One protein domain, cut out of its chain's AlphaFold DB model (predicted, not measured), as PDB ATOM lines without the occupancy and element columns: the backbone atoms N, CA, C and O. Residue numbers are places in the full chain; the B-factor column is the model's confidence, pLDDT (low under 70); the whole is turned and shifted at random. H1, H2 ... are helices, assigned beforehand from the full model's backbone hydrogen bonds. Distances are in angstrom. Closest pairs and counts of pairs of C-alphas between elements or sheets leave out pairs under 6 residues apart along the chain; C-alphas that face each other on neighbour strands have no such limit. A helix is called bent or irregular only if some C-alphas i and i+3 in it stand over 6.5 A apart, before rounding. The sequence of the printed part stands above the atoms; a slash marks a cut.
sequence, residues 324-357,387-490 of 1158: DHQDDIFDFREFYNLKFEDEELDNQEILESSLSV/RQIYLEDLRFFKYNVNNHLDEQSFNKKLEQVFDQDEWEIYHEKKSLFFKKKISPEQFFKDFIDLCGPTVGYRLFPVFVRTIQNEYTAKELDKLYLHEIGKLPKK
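What this domain is: This is residues 324 to 357 and 387 to 490 of the 1158 residues of the protein "RING-type E3 ubiquitin transferase" of Pseudocohnilembus persalinus (UniProt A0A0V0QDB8). H6 runs through the middle of an all-helix body, with the longest helix, H7, packed on one side and H2 on the other, H3 beside H2. H5 packs steeply on H6 and H7, and H4 folds back along H5; H1 touches no helix, and residues 324 to 329 stick out. The printed part has 138 residues with seven named helices, H1 to H7 in chain order, and no named strand. It is compact, with a radius of gyration of the C-alphas of 15.1 A and spans of 45 by 33 by 31 A.

How they stand to each other: H7, residues 470 to 485, forms a helical hairpin with the hub, H6, residues 453 to 466: C-alphas 464 and 473 are closest at 5.6 A, at a shallow tilt of 21 degrees. H6 is only just irregular, C-alphas 458 and 461 being 6.8 A apart. H2, residues 347 to 355, touches H6 at Ser 354 and Arg 458, closest C-alphas 5.5 A. H3, residues 407 to 414, touches H6 residues 462 to 466 alone, closest C-alphas Glu 407 and Thr 466, 5.3 A. H5, residues 440 to 451, touches H6 at a steep tilt of 56 degrees, closest C-alphas 448 and 456, 4.7 A. H4, residues 420 to 434, forms a hairpin with H5, closest C-alphas 433 and 443, 6.7 A. H1, residues 333 to 340, is apart from H6. Every O i to N i+4 pair is within hydrogen-bond range in H4, H5 and H7; the counts are H1 1 of 4, with 2 of 5 O i to N i+3 pairs, H2 4 of 5, H3 3 of 4 and H6 6 of 10.

Where its parts are: H7 is 22.2 A long, H4 21.4 A and H6 20.1 A. C-alpha 333 begins H1 at (48.101, 17.919, 133.255); C-alpha 485 ends H7 at (57.340, 19.353, 137.842).

The domain as a whole: Residues 358 to 386 are not printed; the gap is 13.2 A. Mean pLDDT is 72.8 over the printed part, with residues 337 to 357 among those under 70.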
ATOM      1  N   ASP A 324      35.876  16.585 151.284       57.62
ATOM      2  CA  ASP A 324      36.658  17.460 152.144       57.62
ATOM      3  C   ASP A 324      37.629  18.165 151.205       57.62
ATOM      4  O   ASP A 324      38.497  17.525 150.610       57.62
ATOM      5  N   HIS A 325      37.415  19.467 150.994       68.00
ATOM      6  CA  HIS A 325      38.152  20.265 150.021       68.00
ATOM      7  C   HIS A 325      39.568  20.534 150.550       68.00
ATOM      8  O   HIS A 325      39.913  21.649 150.938       68.00
ATOM      9  N   GLN A 326      40.360  19.469 150.616       65.56
ATOM     10  CA  GLN A 326      41.768  19.469 150.961       65.56
ATOM     11  C   GLN A 326      42.547  20.082 149.793       65.56
ATOM     12  O   GLN A 326      42.169  19.949 148.624       65.56
ATOM     13  N   ASP A 327      43.605  20.819 150.115       72.56
ATOM     14  CA  ASP A 327      44.357  21.588 149.127       72.56
ATOM     15  C   ASP A 327      45.389  20.699 148.419       72.56
ATOM     16  O   ASP A 327      46.580  20.718 148.728       72.56
ATOM     17  N   ASP A 328      44.888  19.860 147.510       70.19
ATOM     18  CA  ASP A 328      45.684  18.922 146.718       70.19
ATOM     19  C   ASP A 328      46.796  19.612 145.905       70.19
ATOM     20  O   ASP A 328      46.677  20.759 145.456       70.19
ATOM     21  N   ILE A 329      47.861  18.847 145.639       74.25
ATOM     22  CA  ILE A 329      48.953  19.244 144.741       74.25
ATOM     23  C   ILE A 329      48.385  19.528 143.342       74.25
ATOM     24  O   ILE A 329      47.631  18.729 142.780       74.25
ATOM     25  N   PHE A 330      48.777  20.661 142.762       79.31
ATOM     26  CA  PHE A 330      48.232  21.157 141.503       79.31
ATOM     27  C   PHE A 330      48.673  20.311 140.284       79.31
ATOM     28  O   PHE A 330      49.776  20.461 139.752       79.31
ATOM     29  N   ASP A 331      47.794  19.423 139.801       78.31
ATOM     30  CA  ASP A 331      48.030  18.576 138.620       78.31
ATOM     31  C   ASP A 331      47.820  19.381 137.325       78.31
ATOM     32  O   ASP A 331      46.764  19.347 136.691       78.31
ATOM     33  N   PHE A 332      48.861  20.097 136.893       74.12
ATOM     34  CA  PHE A 332      48.878  20.886 135.654       74.12
ATOM     35  C   PHE A 332      48.415  20.107 134.404       74.12
ATOM     36  O   PHE A 332      47.899  20.721 133.462       74.12
ATOM     37  N   ARG A 333      48.536  18.769 134.380       73.81
ATOM     38  CA  ARG A 333      48.101  17.919 133.255       73.81
ATOM     39  C   ARG A 333      46.601  18.061 132.986       73.81
ATOM     40  O   ARG A 333      46.189  17.998 131.832       73.81
ATOM     41  N   GLU A 334      45.800  18.325 134.023       72.75
ATOM     42  CA  GLU A 334      44.359  18.626 133.932       72.75
ATOM     43  C   GLU A 334      44.050  19.705 132.884       72.75
ATOM     44  O   GLU A 334      43.069  19.596 132.149       72.75
ATOM     45  N   PHE A 335      44.893  20.738 132.802       73.12
ATOM     46  CA  PHE A 335      44.666  21.915 131.964       73.12
ATOM     47  C   PHE A 335      45.304  21.784 130.584       73.12
ATOM     48  O   PHE A 335      44.735  22.241 129.594       73.12
ATOM     49  N   TYR A 336      46.477  21.152 130.496       70.19
ATOM     50  CA  TYR A 336      47.118  20.883 129.209       70.19
ATOM     51  C   TYR A 336      46.335  19.852 128.378       70.19
ATOM     52  O   TYR A 336      46.347  19.948 127.151       70.19
ATOM     53  N   ASN A 337      45.597  18.939 129.023       61.56
ATOM     54  CA  ASN A 337      44.825  17.902 128.336       61.56
ATOM     55  C   ASN A 337      43.512  18.392 127.713       61.56
ATOM     56  O   ASN A 337      43.101  17.813 126.714       61.56
ATOM     57  N   LEU A 338      42.934  19.505 128.189       53.66
ATOM     58  CA  LEU A 338      41.747  20.144 127.586       53.66
ATOM     59  C   LEU A 338      41.920  20.455 126.084       53.66
ATOM     60  O   LEU A 338      40.939  20.551 125.361       53.66
ATOM     61  N   LYS A 339      43.161  20.579 125.594       50.22
ATOM     62  CA  LYS A 339      43.489  20.792 124.168       50.22
ATOM     63  C   LYS A 339      43.367  19.534 123.296       50.22
ATOM     64  O   LYS A 339      43.644  19.607 122.104       50.22
ATOM     65  N   PHE A 340      43.033  18.396 123.899       47.78
ATOM     66  CA  PHE A 340      42.896  17.092 123.252       47.78
ATOM     67  C   PHE A 340      41.587  16.380 123.637       47.78
ATOM     68  O   PHE A 340      41.396  15.239 123.240       47.78
ATOM     69  N   GLU A 341      40.704  17.017 124.419       44.38
ATOM     70  CA  GLU A 341      39.406  16.434 124.811       44.38
ATOM     71  C   GLU A 341      38.383  16.452 123.642       44.38
ATOM     72  O   GLU A 341      37.369  15.767 123.726       44.38
ATOM     73  N   ASP A 342      38.685  17.145 122.530       37.91
ATOM     74  CA  ASP A 342      37.897  17.169 121.279       37.91
ATOM     75  C   ASP A 342      38.208  16.001 120.302       37.91
ATOM     76  O   ASP A 342      37.548  15.873 119.269       37.91
ATOM     77  N   GLU A 343      39.219  15.162 120.576       45.22
ATOM     78  CA  GLU A 343      39.624  14.042 119.705       45.22
ATOM     79  C   GLU A 343      39.585  12.706 120.476       45.22
ATOM     80  O   GLU A 343      40.442  12.442 121.324       45.22
ATOM     81  N   GLU A 344      38.633  11.820 120.145       48.09
ATOM     82  CA  GLU A 344      38.608  10.422 120.616       48.09
ATOM     83  C   GLU A 344      39.712   9.588 119.936       48.09
ATOM     84  O   GLU A 344      39.445   8.707 119.121       48.09
ATOM     85  N   LEU A 345      40.974   9.894 120.246       54.69
ATOM     86  CA  LEU A 345      42.124   9.236 119.630       54.69
ATOM     87  C   LEU A 345      42.250   7.776 120.058       54.69
ATOM     88  O   LEU A 345      42.255   7.443 121.251       54.69
ATOM     89  N   ASP A 346      42.445   6.919 119.064       58.78
ATOM     90  CA  ASP A 346      42.524   5.482 119.264       58.78
ATOM     91  C   ASP A 346      43.836   5.086 119.975       58.78
ATOM     92  O   ASP A 346      44.844   5.802 119.953       58.78
ATOM     93  N   ASN A 347      43.874   3.903 120.596       60.88
ATOM     94  CA  ASN A 347      45.054   3.431 121.342       60.88
ATOM     95  C   ASN A 347      46.336   3.398 120.486       60.88
ATOM     96  O   ASN A 347      47.443   3.571 121.003       60.88
ATOM     97  N   GLN A 348      46.190   3.169 119.177       60.25
ATOM     98  CA  GLN A 348      47.301   3.149 118.226       60.25
ATOM     99  C   GLN A 348      47.782   4.565 117.879       60.25
ATOM    100  O   GLN A 348      48.993   4.792 117.864       60.25
ATOM    101  N   GLU A 349      46.856   5.517 117.717       61.28
ATOM    102  CA  GLU A 349      47.125   6.930 117.416       61.28
ATOM    103  C   GLU A 349      47.769   7.656 118.601       61.28
ATOM    104  O   GLU A 349      48.705   8.434 118.421       61.28
ATOM    105  N   ILE A 350      47.339   7.358 119.833       62.81
ATOM    106  CA  ILE A 350      48.011   7.820 121.058       62.81
ATOM    107  C   ILE A 350      49.487   7.405 121.023       62.81
ATOM    108  O   ILE A 350      50.373   8.248 121.181       62.81
ATOM    109  N   LEU A 351      49.747   6.122 120.757       63.81
ATOM    110  CA  LEU A 351      51.087   5.539 120.740       63.81
ATOM    111  C   LEU A 351      51.942   6.041 119.557       63.81
ATOM    112  O   LEU A 351      53.141   6.243 119.721       63.81
ATOM    113  N   GLU A 352      51.347   6.292 118.386       62.97
ATOM    114  CA  GLU A 352      52.000   6.985 117.262       62.97
ATOM    115  C   GLU A 352      52.318   8.452 117.590       62.97
ATOM    116  O   GLU A 352      53.426   8.912 117.321       62.97
ATOM    117  N   SER A 353      51.400   9.181 118.234       61.28
ATOM    118  CA  SER A 353      51.603  10.595 118.570       61.28
ATOM    119  C   SER A 353      52.773  10.803 119.538       61.28
ATOM    120  O   SER A 353      53.566  11.723 119.335       61.28
ATOM    121  N   SER A 354      52.949   9.916 120.527       62.28
ATOM    122  CA  SER A 354      54.088   9.963 121.458       62.28
ATOM    123  C   SER A 354      55.443   9.681 120.793       62.28
ATOM    124  O   SER A 354      56.460  10.151 121.303       62.28
ATOM    125  N   LEU A 355      55.465   8.954 119.670       60.12
ATOM    126  CA  LEU A 355      56.671   8.646 118.884       60.12
ATOM    127  C   LEU A 355      56.950   9.682 117.777       60.12
ATOM    128  O   LEU A 355      58.040   9.708 117.212       60.12
ATOM    129  N   SER A 356      55.983  10.548 117.460       56.47
ATOM    130  CA  SER A 356      56.130  11.572 116.422       56.47
ATOM    131  C   SER A 356      57.020  12.743 116.872       56.47
ATOM    132  O   SER A 356      56.873  13.291 117.968       56.47
ATOM    133  N   VAL A 357      57.958  13.155 116.012       48.19
ATOM    134  CA  VAL A 357      58.914  14.237 116.319       48.19
ATOM    135  C   VAL A 357      58.236  15.615 116.255       48.19
ATOM    136  O   VAL A 357      58.357  16.415 117.187       48.19
ATOM    137  N   ARG A 387      69.459  19.361 123.875       61.19
ATOM    138  CA  ARG A 387      68.228  20.119 123.611       61.19
ATOM    139  C   ARG A 387      67.380  20.233 124.878       61.19
ATOM    140  O   ARG A 387      66.780  19.263 125.328       61.19
ATOM    141  N   GLN A 388      67.282  21.446 125.422       62.84
ATOM    142  CA  GLN A 388      66.471  21.724 126.609       62.84
ATOM    143  C   GLN A 388      64.984  21.417 126.347       62.84
ATOM    144  O   GLN A 388      64.317  22.110 125.577       62.84
ATOM    145  N   ILE A 389      64.471  20.371 127.000       67.12
ATOM    146  CA  ILE A 389      63.053  19.990 126.976       67.12
ATOM    147  C   ILE A 389      62.297  20.902 127.930       67.12
ATOM    148  O   ILE A 389      62.637  20.965 129.111       67.12
ATOM    149  N   TYR A 390      61.246  21.553 127.442       72.62
ATOM    150  CA  TYR A 390      60.342  22.312 128.294       72.62
ATOM    151  C   TYR A 390      59.074  21.529 128.614       72.62
ATOM    152  O   TYR A 390      58.618  20.702 127.820       72.62
ATOM    153  N   LEU A 391      58.446  21.869 129.742       72.00
ATOM    154  CA  LEU A 391      57.150  21.325 130.151       72.00
ATOM    155  C   LEU A 391      56.097  21.428 129.029       72.00
ATOM    156  O   LEU A 391      55.321  20.506 128.808       72.00
ATOM    157  N   GLU A 392      56.092  22.531 128.279       70.00
ATOM    158  CA  GLU A 392      55.124  22.784 127.209       70.00
ATOM    159  C   GLU A 392      55.365  22.006 125.893       70.00
ATOM    160  O   GLU A 392      54.563  22.154 124.973       70.00
ATOM    161  N   ASP A 393      56.429  21.194 125.785       65.62
ATOM    162  CA  ASP A 393      56.744  20.344 124.612       65.62
ATOM    163  C   ASP A 393      56.354  18.859 124.788       65.62
ATOM    164  O   ASP A 393      56.664  18.005 123.942       65.62
ATOM    165  N   LEU A 394      55.677  18.542 125.895       68.31
ATOM    166  CA  LEU A 394      55.275  17.193 126.285       68.31
ATOM    167  C   LEU A 394      53.750  17.030 126.235       68.31
ATOM    168  O   LEU A 394      52.992  17.903 126.658       68.31
ATOM    169  N   ARG A 395      53.291  15.877 125.728       63.94
ATOM    170  CA  ARG A 395      51.874  15.492 125.730       63.94
ATOM    171  C   ARG A 395      51.590  14.681 126.990       63.94
ATOM    172  O   ARG A 395      52.147  13.599 127.163       63.94
ATOM    173  N   PHE A 396      50.747  15.199 127.878       66.31
ATOM    174  CA  PHE A 396      50.466  14.535 129.147       66.31
ATOM    175  C   PHE A 396      49.315  13.539 129.031       66.31
ATOM    176  O   PHE A 396      48.298  13.777 128.382       66.31
ATOM    177  N   PHE A 397      49.450  12.425 129.735       64.06
ATOM    178  CA  PHE A 397      48.427  11.397 129.828       64.06
ATOM    179  C   PHE A 397      48.292  10.983 131.289       64.06
ATOM    180  O   PHE A 397      49.292  10.664 131.929       64.06
ATOM    181  N   LYS A 398      47.064  10.965 131.818       63.94
ATOM    182  CA  LYS A 398      46.788  10.269 133.079       63.94
ATOM    183  C   LYS A 398      46.662   8.767 132.813       63.94
ATOM    184  O   LYS A 398      46.093   8.358 131.791       63.94
ATOM    185  N   TYR A 399      47.169   7.949 133.732       62.22
ATOM    186  CA  TYR A 399      47.116   6.483 133.655       62.22
ATOM    187  C   TYR A 399      45.689   5.896 133.705       62.22
ATOM    188  O   TYR A 399      45.493   4.754 133.306       62.22
ATOM    189  N   ASN A 400      44.702   6.659 134.192       58.12
ATOM    190  CA  ASN A 400      43.345   6.196 134.508       58.12
ATOM    191  C   ASN A 400      42.257   6.576 133.484       58.12
ATOM    192  O   ASN A 400      41.077   6.378 133.765       58.12
ATOM    193  N   VAL A 401      42.612   7.140 132.326       56.91
ATOM    194  CA  VAL A 401      41.649   7.344 131.225       56.91
ATOM    195  C   VAL A 401      41.319   5.978 130.609       56.91
ATOM    196  O   VAL A 401      42.225   5.157 130.475       56.91
ATOM    197  N   ASN A 402      40.049   5.735 130.254       47.75
ATOM    198  CA  ASN A 402      39.412   4.419 130.028       47.75
ATOM    199  C   ASN A 402      39.896   3.580 128.814       47.75
ATOM    200  O   ASN A 402      39.108   2.895 128.169       47.75
ATOM    201  N   ASN A 403      41.194   3.568 128.521       54.19
ATOM    202  CA  ASN A 403      41.806   2.771 127.466       54.19
ATOM    203  C   ASN A 403      43.031   2.013 128.013       54.19
ATOM    204  O   ASN A 403      44.119   2.569 128.169       54.19
ATOM    205  N   HIS A 404      42.842   0.725 128.327       58.62
ATOM    206  CA  HIS A 404      43.939  -0.189 128.657       58.62
ATOM    207  C   HIS A 404      44.738  -0.501 127.382       58.62
ATOM    208  O   HIS A 404      44.299  -1.313 126.565       58.62
ATOM    209  N   LEU A 405      45.920   0.100 127.236       65.31
ATOM    210  CA  LEU A 405      46.845  -0.257 126.163       65.31
ATOM    211  C   LEU A 405      47.411  -1.664 126.409       65.31
ATOM    212  O   LEU A 405      47.907  -1.959 127.498       65.31
ATOM    213  N   ASP A 406      47.346  -2.530 125.398       71.06
ATOM    214  CA  ASP A 406      47.913  -3.875 125.483       71.06
ATOM    215  C   ASP A 406      49.449  -3.841 125.521       71.06
ATOM    216  O   ASP A 406      50.103  -3.154 124.732       71.06
ATOM    217  N   GLU A 407      50.030  -4.634 126.422       76.12
ATOM    218  CA  GLU A 407      51.477  -4.698 126.624       76.12
ATOM    219  C   GLU A 407      52.208  -5.183 125.362       76.12
ATOM    220  O   GLU A 407      53.291  -4.686 125.061       76.12
ATOM    221  N   GLN A 408      51.614  -6.087 124.570       74.31
ATOM    222  CA  GLN A 408      52.237  -6.553 123.326       74.31
ATOM    223  C   GLN A 408      52.233  -5.464 122.247       74.31
ATOM    224  O   GLN A 408      53.160  -5.398 121.445       74.31
ATOM    225  N   SER A 409      51.211  -4.602 122.217       75.69
ATOM    226  CA  SER A 409      51.153  -3.447 121.311       75.69
ATOM    227  C   SER A 409      52.142  -2.343 121.690       75.69
ATOM    228  O   SER A 409      52.703  -1.711 120.798       75.69
ATOM    229  N   PHE A 410      52.380  -2.129 122.988       79.12
ATOM    230  CA  PHE A 410      53.399  -1.198 123.478       79.12
ATOM    231  C   PHE A 410      54.820  -1.714 123.200       79.12
ATOM    232  O   PHE A 410      55.613  -1.020 122.560       79.12
ATOM    233  N   ASN A 411      55.114  -2.960 123.595       80.38
ATOM    234  CA  ASN A 411      56.414  -3.603 123.387       80.38
ATOM    235  C   ASN A 411      56.829  -3.571 121.901       80.38
ATOM    236  O   ASN A 411      57.902  -3.067 121.594       80.38
ATOM    237  N   LYS A 412      55.936  -3.943 120.970       76.75
ATOM    238  CA  LYS A 412      56.188  -3.932 119.510       76.75
ATOM    239  C   LYS A 412      56.545  -2.579 118.890       76.75
ATOM    240  O   LYS A 412      56.989  -2.549 117.741       76.75
ATOM    241  N   LYS A 413      56.306  -1.461 119.588       71.06
ATOM    242  CA  LYS A 413      56.785  -0.138 119.159       71.06
ATOM    243  C   LYS A 413      58.014   0.335 119.944       71.06
ATOM    244  O   LYS A 413      58.793   1.090 119.383       71.06
ATOM    245  N   LEU A 414      58.259  -0.155 121.164       75.56
ATOM    246  CA  LEU A 414      59.578  -0.017 121.806       75.56
ATOM    247  C   LEU A 414      60.664  -0.844 121.086       75.56
ATOM    248  O   LEU A 414      61.787  -0.374 120.959       75.56
ATOM    249  N   GLU A 415      60.313  -1.998 120.510       75.19
ATOM    250  CA  GLU A 415      61.148  -2.801 119.587       75.19
ATOM    251  C   GLU A 415      61.571  -2.033 118.308       75.19
ATOM    252  O   GLU A 415      62.334  -2.546 117.492       75.19
ATOM    253  N   GLN A 416      61.063  -0.809 118.102       69.31
ATOM    254  CA  GLN A 416      61.424   0.104 117.004       69.31
ATOM    255  C   GLN A 416      62.238   1.322 117.492       69.31
ATOM    256  O   GLN A 416      62.555   2.202 116.696       69.31
ATOM    257  N   VAL A 417      62.538   1.393 118.796       68.69
ATOM    258  CA  VAL A 417      63.214   2.510 119.487       68.69
ATOM    259  C   VAL A 417      64.473   2.043 120.232       68.69
ATOM    260  O   VAL A 417      65.409   2.828 120.386       68.69
ATOM    261  N   PHE A 418      64.496   0.790 120.696       77.62
ATOM    262  CA  PHE A 418      65.643   0.158 121.347       77.62
ATOM    263  C   PHE A 418      66.416  -0.751 120.385       77.62
ATOM    264  O   PHE A 418      65.814  -1.514 119.627       77.62
ATOM    265  N   ASP A 419      67.745  -0.713 120.478       76.69
ATOM    266  CA  ASP A 419      68.623  -1.734 119.900       76.69
ATOM    267  C   ASP A 419      68.553  -3.049 120.706       76.69
ATOM    268  O   ASP A 419      67.981  -3.100 121.797       76.69
ATOM    269  N   GLN A 420      69.117  -4.143 120.177       72.38
ATOM    270  CA  GLN A 420      68.978  -5.479 120.785       72.38
ATOM    271  C   GLN A 420      69.528  -5.542 122.223       72.38
ATOM    272  O   GLN A 420      68.854  -6.072 123.105       72.38
ATOM    273  N   ASP A 421      70.685  -4.929 122.481       74.19
ATOM    274  CA  ASP A 421      71.288  -4.884 123.820       74.19
ATOM    275  C   ASP A 421      70.430  -4.055 124.800       74.19
ATOM    276  O   ASP A 421      70.196  -4.444 125.945       74.19
ATOM    277  N   GLU A 422      69.894  -2.919 124.341       78.31
ATOM    278  CA  GLU A 422      69.017  -2.046 125.132       78.31
ATOM    279  C   GLU A 422      67.678  -2.724 125.462       78.31
ATOM    280  O   GLU A 422      67.128  -2.532 126.550       78.31
ATOM    281  N   TRP A 423      67.167  -3.546 124.539       79.19
ATOM    282  CA  TRP A 423      65.960  -4.349 124.715       79.19
ATOM    283  C   TRP A 423      66.120  -5.381 125.839       79.19
ATOM    284  O   TRP A 423      65.235  -5.510 126.693       79.19
ATOM    285  N   GLU A 424      67.262  -6.075 125.891       79.56
ATOM    286  CA  GLU A 424      67.573  -7.017 126.972       79.56
ATOM    287  C   GLU A 424      67.738  -6.301 128.321       79.56
ATOM    288  O   GLU A 424      67.135  -6.728 129.312       79.56
ATOM    289  N   ILE A 425      68.444  -5.164 128.357       82.94
ATOM    290  CA  ILE A 425      68.595  -4.346 129.573       82.94
ATOM    291  C   ILE A 425      67.224  -3.853 130.070       82.94
ATOM    292  O   ILE A 425      66.910  -3.997 131.255       82.94
ATOM    293  N   TYR A 426      66.359  -3.331 129.190       84.31
ATOM    294  CA  TYR A 426      64.989  -2.937 129.551       84.31
ATOM    295  C   TYR A 426      64.207  -4.110 130.159       84.31
ATOM    296  O   TYR A 426      63.563  -3.958 131.205       84.31
ATOM    297  N   HIS A 427      64.292  -5.297 129.551       82.06
ATOM    298  CA  HIS A 427      63.636  -6.499 130.058       82.06
ATOM    299  C   HIS A 427      64.174  -6.945 131.424       82.06
ATOM    300  O   HIS A 427      63.371  -7.307 132.293       82.06
ATOM    301  N   GLU A 428      65.487  -6.878 131.659       85.12
ATOM    302  CA  GLU A 428      66.082  -7.183 132.962       85.12
ATOM    303  C   GLU A 428      65.593  -6.195 134.031       85.12
ATOM    304  O   GLU A 428      65.010  -6.609 135.039       85.12
ATOM    305  N   LYS A 429      65.740  -4.885 133.788       85.06
ATOM    306  CA  LYS A 429      65.329  -3.820 134.720       85.06
ATOM    307  C   LYS A 429      63.835  -3.896 135.048       85.06
ATOM    308  O   LYS A 429      63.460  -3.832 136.221       85.06
ATOM    309  N   LYS A 430      62.978  -4.139 134.047       84.81
ATOM    310  CA  LYS A 430      61.531  -4.382 134.215       84.81
ATOM    311  C   LYS A 430      61.260  -5.626 135.067       84.81
ATOM    312  O   LYS A 430      60.428  -5.586 135.974       84.81
ATOM    313  N   SER A 431      61.991  -6.720 134.834       83.19
ATOM    314  CA  SER A 431      61.900  -7.950 135.634       83.19
ATOM    315  C   SER A 431      62.291  -7.711 137.098       83.19
ATOM    316  O   SER A 431      61.609  -8.183 138.008       83.19
ATOM    317  N   LEU A 432      63.366  -6.959 137.340       85.44
ATOM    318  CA  LEU A 432      63.866  -6.623 138.674       85.44
ATOM    319  C   LEU A 432      62.933  -5.659 139.425       85.44
ATOM    320  O   LEU A 432      62.700  -5.862 140.618       85.44
ATOM    321  N   PHE A 433      62.332  -4.683 138.736       85.94
ATOM    322  CA  PHE A 433      61.302  -3.801 139.292       85.94
ATOM    323  C   PHE A 433      60.063  -4.587 139.756       85.94
ATOM    324  O   PHE A 433      59.682  -4.497 140.924       85.94
ATOM    325  N   PHE A 434      59.483  -5.451 138.912       83.94
ATOM    326  CA  PHE A 434      58.333  -6.277 139.321       83.94
ATOM    327  C   PHE A 434      58.672  -7.308 140.415       83.94
ATOM    328  O   PHE A 434      57.800  -7.677 141.201       83.94
ATOM    329  N   LYS A 435      59.943  -7.717 140.535       85.38
ATOM    330  CA  LYS A 435      60.473  -8.516 141.660       85.38
ATOM    331  C   LYS A 435      60.787  -7.683 142.919       85.38
ATOM    332  O   LYS A 435      61.330  -8.235 143.872       85.38
ATOM    333  N   LYS A 436      60.468  -6.379 142.934       80.81
ATOM    334  CA  LYS A 436      60.769  -5.405 144.006       80.81
ATOM    335  C   LYS A 436      62.256  -5.315 144.395       80.81
ATOM    336  O   LYS A 436      62.578  -5.008 145.538       80.81
ATOM    337  N   LYS A 437      63.168  -5.576 143.451       82.31
ATOM    338  CA  LYS A 437      64.627  -5.459 143.651       82.31
ATOM    339  C   LYS A 437      65.197  -4.081 143.294       82.31
ATOM    340  O   LYS A 437      66.336  -3.798 143.643       82.31
ATOM    341  N   ILE A 438      64.426  -3.247 142.595       87.31
ATOM    342  CA  ILE A 438      64.789  -1.885 142.171       87.31
ATOM    343  C   ILE A 438      63.662  -0.939 142.611       87.31
ATOM    344  O   ILE A 438      62.492  -1.324 142.568       87.31
ATOM    345  N   SER A 439      64.001   0.276 143.055       86.31
ATOM    346  CA  SER A 439      63.014   1.285 143.461       86.31
ATOM    347  C   SER A 439      62.285   1.904 142.254       86.31
ATOM    348  O   SER A 439      62.845   1.932 141.154       86.31
ATOM    349  N   PRO A 440      61.070   2.462 142.435       84.62
ATOM    350  CA  PRO A 440      60.379   3.213 141.385       84.62
ATOM    351  C   PRO A 440      61.236   4.335 140.771       84.62
ATOM    352  O   PRO A 440      61.222   4.523 139.559       84.62
ATOM    353  N   GLU A 441      62.031   5.035 141.588       85.38
ATOM    354  CA  GLU A 441      62.921   6.120 141.144       85.38
ATOM    355  C   GLU A 441      64.087   5.636 140.287       85.38
ATOM    356  O   GLU A 441      64.426   6.275 139.293       85.38
ATOM    357  N   GLN A 442      64.709   4.515 140.663       84.94
ATOM    358  CA  GLN A 442      65.816   3.969 139.890       84.94
ATOM    359  C   GLN A 442      65.307   3.368 138.578       84.94
ATOM    360  O   GLN A 442      65.909   3.612 137.540       84.94
ATOM    361  N   PHE A 443      64.157   2.681 138.593       87.62
ATOM    362  CA  PHE A 443      63.523   2.203 137.363       87.62
ATOM    363  C   PHE A 443      63.110   3.361 136.436       87.62
ATOM    364  O   PHE A 443      63.262   3.246 135.223       87.62
ATOM    365  N   PHE A 444      62.634   4.489 136.981       86.69
ATOM    366  CA  PHE A 444      62.341   5.681 136.181       86.69
ATOM    367  C   PHE A 444      63.598   6.232 135.496       86.69
ATOM    368  O   PHE A 444      63.577   6.434 134.286       86.69
ATOM    369  N   LYS A 445      64.699   6.417 136.238       85.12
ATOM    370  CA  LYS A 445      65.985   6.876 135.678       85.12
ATOM    371  C   LYS A 445      66.498   5.915 134.607       85.12
ATOM    372  O   LYS A 445      66.652   6.328 133.466       85.12
ATOM    373  N   ASP A 446      66.605   4.626 134.943       84.31
ATOM    374  CA  ASP A 446      67.023   3.566 134.018       84.31
ATOM    375  C   ASP A 446      66.194   3.582 132.711       84.31
ATOM    376  O   ASP A 446      66.739   3.406 131.625       84.31
ATOM    377  N   PHE A 447      64.876   3.820 132.789       84.75
ATOM    378  CA  PHE A 447      64.000   3.911 131.615       84.75
ATOM    379  C   PHE A 447      64.241   5.174 130.773       84.75
ATOM    380  O   PHE A 447      64.273   5.092 129.545       84.75
ATOM    381  N   ILE A 448      64.397   6.338 131.413       84.31
ATOM    382  CA  ILE A 448      64.670   7.610 130.726       84.31
ATOM    383  C   ILE A 448      66.048   7.579 130.046       84.31
ATOM    384  O   ILE A 448      66.167   8.023 128.904       84.31
ATOM    385  N   ASP A 449      67.055   7.001 130.702       82.69
ATOM    386  CA  ASP A 449      68.421   6.896 130.184       82.69
ATOM    387  C   ASP A 449      68.501   5.971 128.948       82.69
ATOM    388  O   ASP A 449      69.197   6.298 127.987       82.69
ATOM    389  N   LEU A 450      67.731   4.871 128.915       81.38
ATOM    390  CA  LEU A 450      67.613   3.969 127.750       81.38
ATOM    391  C   LEU A 450      66.824   4.586 126.575       81.38
ATOM    392  O   LEU A 450      67.144   4.360 125.404       81.38
ATOM    393  N   CYS A 451      65.766   5.348 126.870       76.25
ATOM    394  CA  CYS A 451      64.920   5.971 125.842       76.25
ATOM    395  C   CYS A 451      65.532   7.232 125.222       76.25
ATOM    396  O   CYS A 451      65.107   7.629 124.139       76.25
ATOM    397  N   GLY A 452      66.456   7.895 125.921       76.81
ATOM    398  CA  GLY A 452      66.706   9.321 125.727       76.81
ATOM    399  C   GLY A 452      65.600  10.167 126.382       76.81
ATOM    400  O   GLY A 452      64.454   9.724 126.506       76.81
ATOM    401  N   PRO A 453      65.897  11.400 126.831       72.44
ATOM    402  CA  PRO A 453      64.974  12.149 127.679       72.44
ATOM    403  C   PRO A 453      63.691  12.568 126.945       72.44
ATOM    404  O   PRO A 453      62.596  12.448 127.492       72.44
ATOM    405  N   THR A 454      63.793  13.007 125.691       68.00
ATOM    406  CA  THR A 454      62.673  13.487 124.863       68.00
ATOM    407  C   THR A 454      61.638  12.400 124.592       68.00
ATOM    408  O   THR A 454      60.442  12.630 124.791       68.00
ATOM    409  N   VAL A 455      62.082  11.210 124.182       74.38
ATOM    410  CA  VAL A 455      61.208  10.047 123.963       74.38
ATOM    411  C   VAL A 455      60.777   9.427 125.297       74.38
ATOM    412  O   VAL A 455      59.597   9.117 125.476       74.38
ATOM    413  N   GLY A 456      61.678   9.328 126.276       78.12
ATOM    414  CA  GLY A 456      61.415   8.757 127.598       78.12
ATOM    415  C   GLY A 456      60.267   9.446 128.341       78.12
ATOM    416  O   GLY A 456      59.310   8.776 128.738       78.12
ATOM    417  N   TYR A 457      60.288  10.781 128.460       79.62
ATOM    418  CA  TYR A 457      59.192  11.522 129.102       79.62
ATOM    419  C   TYR A 457      57.853  11.370 128.350       79.62
ATOM    420  O   TYR A 457      56.799  11.444 128.975       79.62
ATOM    421  N   ARG A 458      57.857  11.115 127.032       74.94
ATOM    422  CA  ARG A 458      56.633  10.904 126.229       74.94
ATOM    423  C   ARG A 458      56.083   9.479 126.308       74.94
ATOM    424  O   ARG A 458      54.867   9.294 126.230       74.94
ATOM    425  N   LEU A 459      56.954   8.478 126.446       77.25
ATOM    426  CA  LEU A 459      56.569   7.066 126.508       77.25
ATOM    427  C   LEU A 459      56.281   6.576 127.929       77.25
ATOM    428  O   LEU A 459      55.477   5.657 128.079       77.25
ATOM    429  N   PHE A 460      56.851   7.180 128.976       82.56
ATOM    430  CA  PHE A 460      56.652   6.694 130.345       82.56
ATOM    431  C   PHE A 460      55.173   6.659 130.804       82.56
ATOM    432  O   PHE A 460      54.756   5.628 131.333       82.56
ATOM    433  N   PRO A 461      54.311   7.668 130.544       77.44
ATOM    434  CA  PRO A 461      52.875   7.569 130.855       77.44
ATOM    435  C   PRO A 461      52.166   6.439 130.108       77.44
ATOM    436  O   PRO A 461      51.186   5.872 130.591       77.44
ATOM    437  N   VAL A 462      52.657   6.123 128.909       77.62
ATOM    438  CA  VAL A 462      52.108   5.083 128.040       77.62
ATOM    439  C   VAL A 462      52.536   3.698 128.538       77.62
ATOM    440  O   VAL A 462      51.701   2.800 128.584       77.62
ATOM    441  N   PHE A 463      53.768   3.557 129.042       82.56
ATOM    442  CA  PHE A 463      54.206   2.391 129.814       82.56
ATOM    443  C   PHE A 463      53.366   2.200 131.086       82.56
ATOM    444  O   PHE A 463      52.863   1.108 131.333       82.56
ATOM    445  N   VAL A 464      53.142   3.253 131.883       82.50
ATOM    446  CA  VAL A 464      52.353   3.150 133.128       82.50
ATOM    447  C   VAL A 464      50.924   2.645 132.860       82.50
ATOM    448  O   VAL A 464      50.384   1.888 133.667       82.50
ATOM    449  N   ARG A 465      50.334   2.960 131.695       76.69
ATOM    450  CA  ARG A 465      49.025   2.432 131.255       76.69
ATOM    451  C   ARG A 465      49.004   0.928 130.945       76.69
ATOM    452  O   ARG A 465      47.923   0.342 131.007       76.69
ATOM    453  N   THR A 466      50.140   0.285 130.649       78.50
ATOM    454  CA  THR A 466      50.190  -1.179 130.436       78.50
ATOM    455  C   THR A 466      50.209  -1.967 131.753       78.50
ATOM    456  O   THR A 466      50.043  -3.188 131.753       78.50
ATOM    457  N   ILE A 467      50.430  -1.303 132.895       81.31
ATOM    458  CA  ILE A 467      50.596  -1.957 134.199       81.31
ATOM    459  C   ILE A 467      49.233  -2.372 134.769       81.31
ATOM    460  O   ILE A 467      48.407  -1.547 135.146       81.31
ATOM    461  N   GLN A 468      49.015  -3.683 134.906       75.25
ATOM    462  CA  GLN A 468      47.733  -4.242 135.369       75.25
ATOM    463  C   GLN A 468      47.445  -4.038 136.871       75.25
ATOM    464  O   GLN A 468      46.320  -4.279 137.310       75.25
ATOM    465  N   ASN A 469      48.442  -3.632 137.663       80.56
ATOM    466  CA  ASN A 469      48.310  -3.354 139.093       80.56
ATOM    467  C   ASN A 469      48.200  -1.842 139.342       80.56
ATOM    468  O   ASN A 469      49.183  -1.106 139.221       80.56
ATOM    469  N   GLU A 470      47.009  -1.402 139.753       75.88
ATOM    470  CA  GLU A 470      46.709   0.005 140.022       75.88
ATOM    471  C   GLU A 470      47.627   0.655 141.057       75.88
ATOM    472  O   GLU A 470      47.920   1.837 140.913       75.88
ATOM    473  N   TYR A 471      48.071  -0.067 142.094       79.12
ATOM    474  CA  TYR A 471      48.908   0.532 143.141       79.12
ATOM    475  C   TYR A 471      50.242   1.001 142.555       79.12
ATOM    476  O   TYR A 471      50.595   2.169 142.673       79.12
ATOM    477  N   THR A 472      50.931   0.113 141.834       79.88
ATOM    478  CA  THR A 472      52.199   0.433 141.163       79.88
ATOM    479  C   THR A 472      52.020   1.446 140.032       79.88
ATOM    480  O   THR A 472      52.912   2.254 139.801       79.88
ATOM    481  N   ALA A 473      50.868   1.463 139.350       80.75
ATOM    482  CA  ALA A 473      50.576   2.497 138.356       80.75
ATOM    483  C   ALA A 473      50.398   3.885 139.008       80.75
ATOM    484  O   ALA A 473      50.973   4.863 138.539       80.75
ATOM    485  N   LYS A 474      49.673   3.961 140.134       80.50
ATOM    486  CA  LYS A 474      49.490   5.179 140.948       80.50
ATOM    487  C   LYS A 474      50.809   5.686 141.545       80.50
ATOM    488  O   LYS A 474      51.025   6.891 141.609       80.50
ATOM    489  N   GLU A 475      51.678   4.776 141.971       82.38
ATOM    490  CA  GLU A 475      53.014   5.065 142.505       82.38
ATOM    491  C   GLU A 475      53.932   5.679 141.431       82.38
ATOM    492  O   GLU A 475      54.509   6.745 141.647       82.38
ATOM    493  N   LEU A 476      53.985   5.077 140.236       82.19
ATOM    494  CA  LEU A 476      54.782   5.581 139.112       82.19
ATOM    495  C   LEU A 476      54.207   6.869 138.487       82.19
ATOM    496  O   LEU A 476      54.984   7.726 138.074       82.19
ATOM    497  N   ASP A 477      52.881   7.060 138.450       81.38
ATOM    498  CA  ASP A 477      52.255   8.306 137.957       81.38
ATOM    499  C   ASP A 477      52.571   9.511 138.859       81.38
ATOM    500  O   ASP A 477      52.886  10.592 138.359       81.38
ATOM    501  N   LYS A 478      52.560   9.316 140.188       80.75
ATOM    502  CA  LYS A 478      52.979  10.336 141.167       80.75
ATOM    503  C   LYS A 478      54.452  10.716 141.007       80.75
ATOM    504  O   LYS A 478      54.791  11.895 141.053       80.75
ATOM    505  N   LEU A 479      55.312   9.720 140.801       83.56
ATOM    506  CA  LEU A 479      56.745   9.917 140.589       83.56
ATOM    507  C   LEU A 479      57.017  10.686 139.291       83.56
ATOM    508  O   LEU A 479      57.738  11.680 139.298       83.56
ATOM    509  N   TYR A 480      56.368  10.285 138.198       83.62
ATOM    510  CA  TYR A 480      56.423  10.987 136.918       83.62
ATOM    511  C   TYR A 480      55.973  12.452 137.042       83.62
ATOM    512  O   TYR A 480      56.658  13.343 136.544       83.62
ATOM    513  N   LEU A 481      54.871  12.721 137.756       77.44
ATOM    514  CA  LEU A 481      54.423  14.085 138.064       77.44
ATOM    515  C   LEU A 481      55.500  14.908 138.787       77.44
ATOM    516  O   LEU A 481      55.747  16.055 138.413       77.44
ATOM    517  N   HIS A 482      56.140  14.325 139.805       80.88
ATOM    518  CA  HIS A 482      57.172  14.983 140.604       80.88
ATOM    519  C   HIS A 482      58.420  15.330 139.781       80.88
ATOM    520  O   HIS A 482      58.907  16.456 139.863       80.88
ATOM    521  N   GLU A 483      58.921  14.408 138.954       78.62
ATOM    522  CA  GLU A 483      60.098  14.672 138.117       78.62
ATOM    523  C   GLU A 483      59.792  15.664 136.985       78.62
ATOM    524  O   GLU A 483      60.573  16.587 136.747       78.62
ATOM    525  N   ILE A 484      58.618  15.572 136.351       76.44
ATOM    526  CA  ILE A 484      58.191  16.542 135.332       76.44
ATOM    527  C   ILE A 484      57.963  17.942 135.916       76.44
ATOM    528  O   ILE A 484      58.259  18.932 135.245       76.44
ATOM    529  N   GLY A 485      57.506  18.060 137.166       72.44
ATOM    530  CA  GLY A 485      57.340  19.353 137.842       72.44
ATOM    531  C   GLY A 485      58.629  20.188 137.923       72.44
ATOM    532  O   GLY A 485      58.549  21.419 137.996       72.44
ATOM    533  N   LYS A 486      59.797  19.529 137.852       78.31
ATOM    534  CA  LYS A 486      61.143  20.131 137.879       78.31
ATOM    535  C   LYS A 486      61.640  20.599 136.505       78.31
ATOM    536  O   LYS A 486      62.642  21.310 136.447       78.31
ATOM    537  N   LEU A 487      60.986  20.207 135.405       76.75
ATOM    538  CA  LEU A 487      61.404  20.600 134.056       76.75
ATOM    539  C   LEU A 487      61.274  22.122 133.850       76.75
ATOM    540  O   LEU A 487      60.362  22.755 134.398       76.75
ATOM    541  N   PRO A 488      62.159  22.737 133.041       74.00
ATOM    542  CA  PRO A 488      62.071  24.159 132.749       74.00
ATOM    543  C   PRO A 488      60.757  24.472 132.021       74.00
ATOM    544  O   PRO A 488      60.284  23.726 131.165       74.00
ATOM    545  N   LYS A 489      60.157  25.610 132.362       76.94
ATOM    546  CA  LYS A 489      58.895  26.098 131.792       76.94
ATOM    547  C   LYS A 489      59.215  27.253 130.848       76.94
ATOM    548  O   LYS A 489      59.921  28.173 131.263       76.94
ATOM    549  N   LYS A 490      58.717  27.238 129.606       68.88
ATOM    550  CA  LYS A 490      59.005  28.292 128.609       68.88
ATOM    551  C   LYS A 490      58.619  29.661 129.142       68.88
ATOM    552  O   LYS A 490      59.378  30.620 129.002       68.88
TER     553      LYS A 490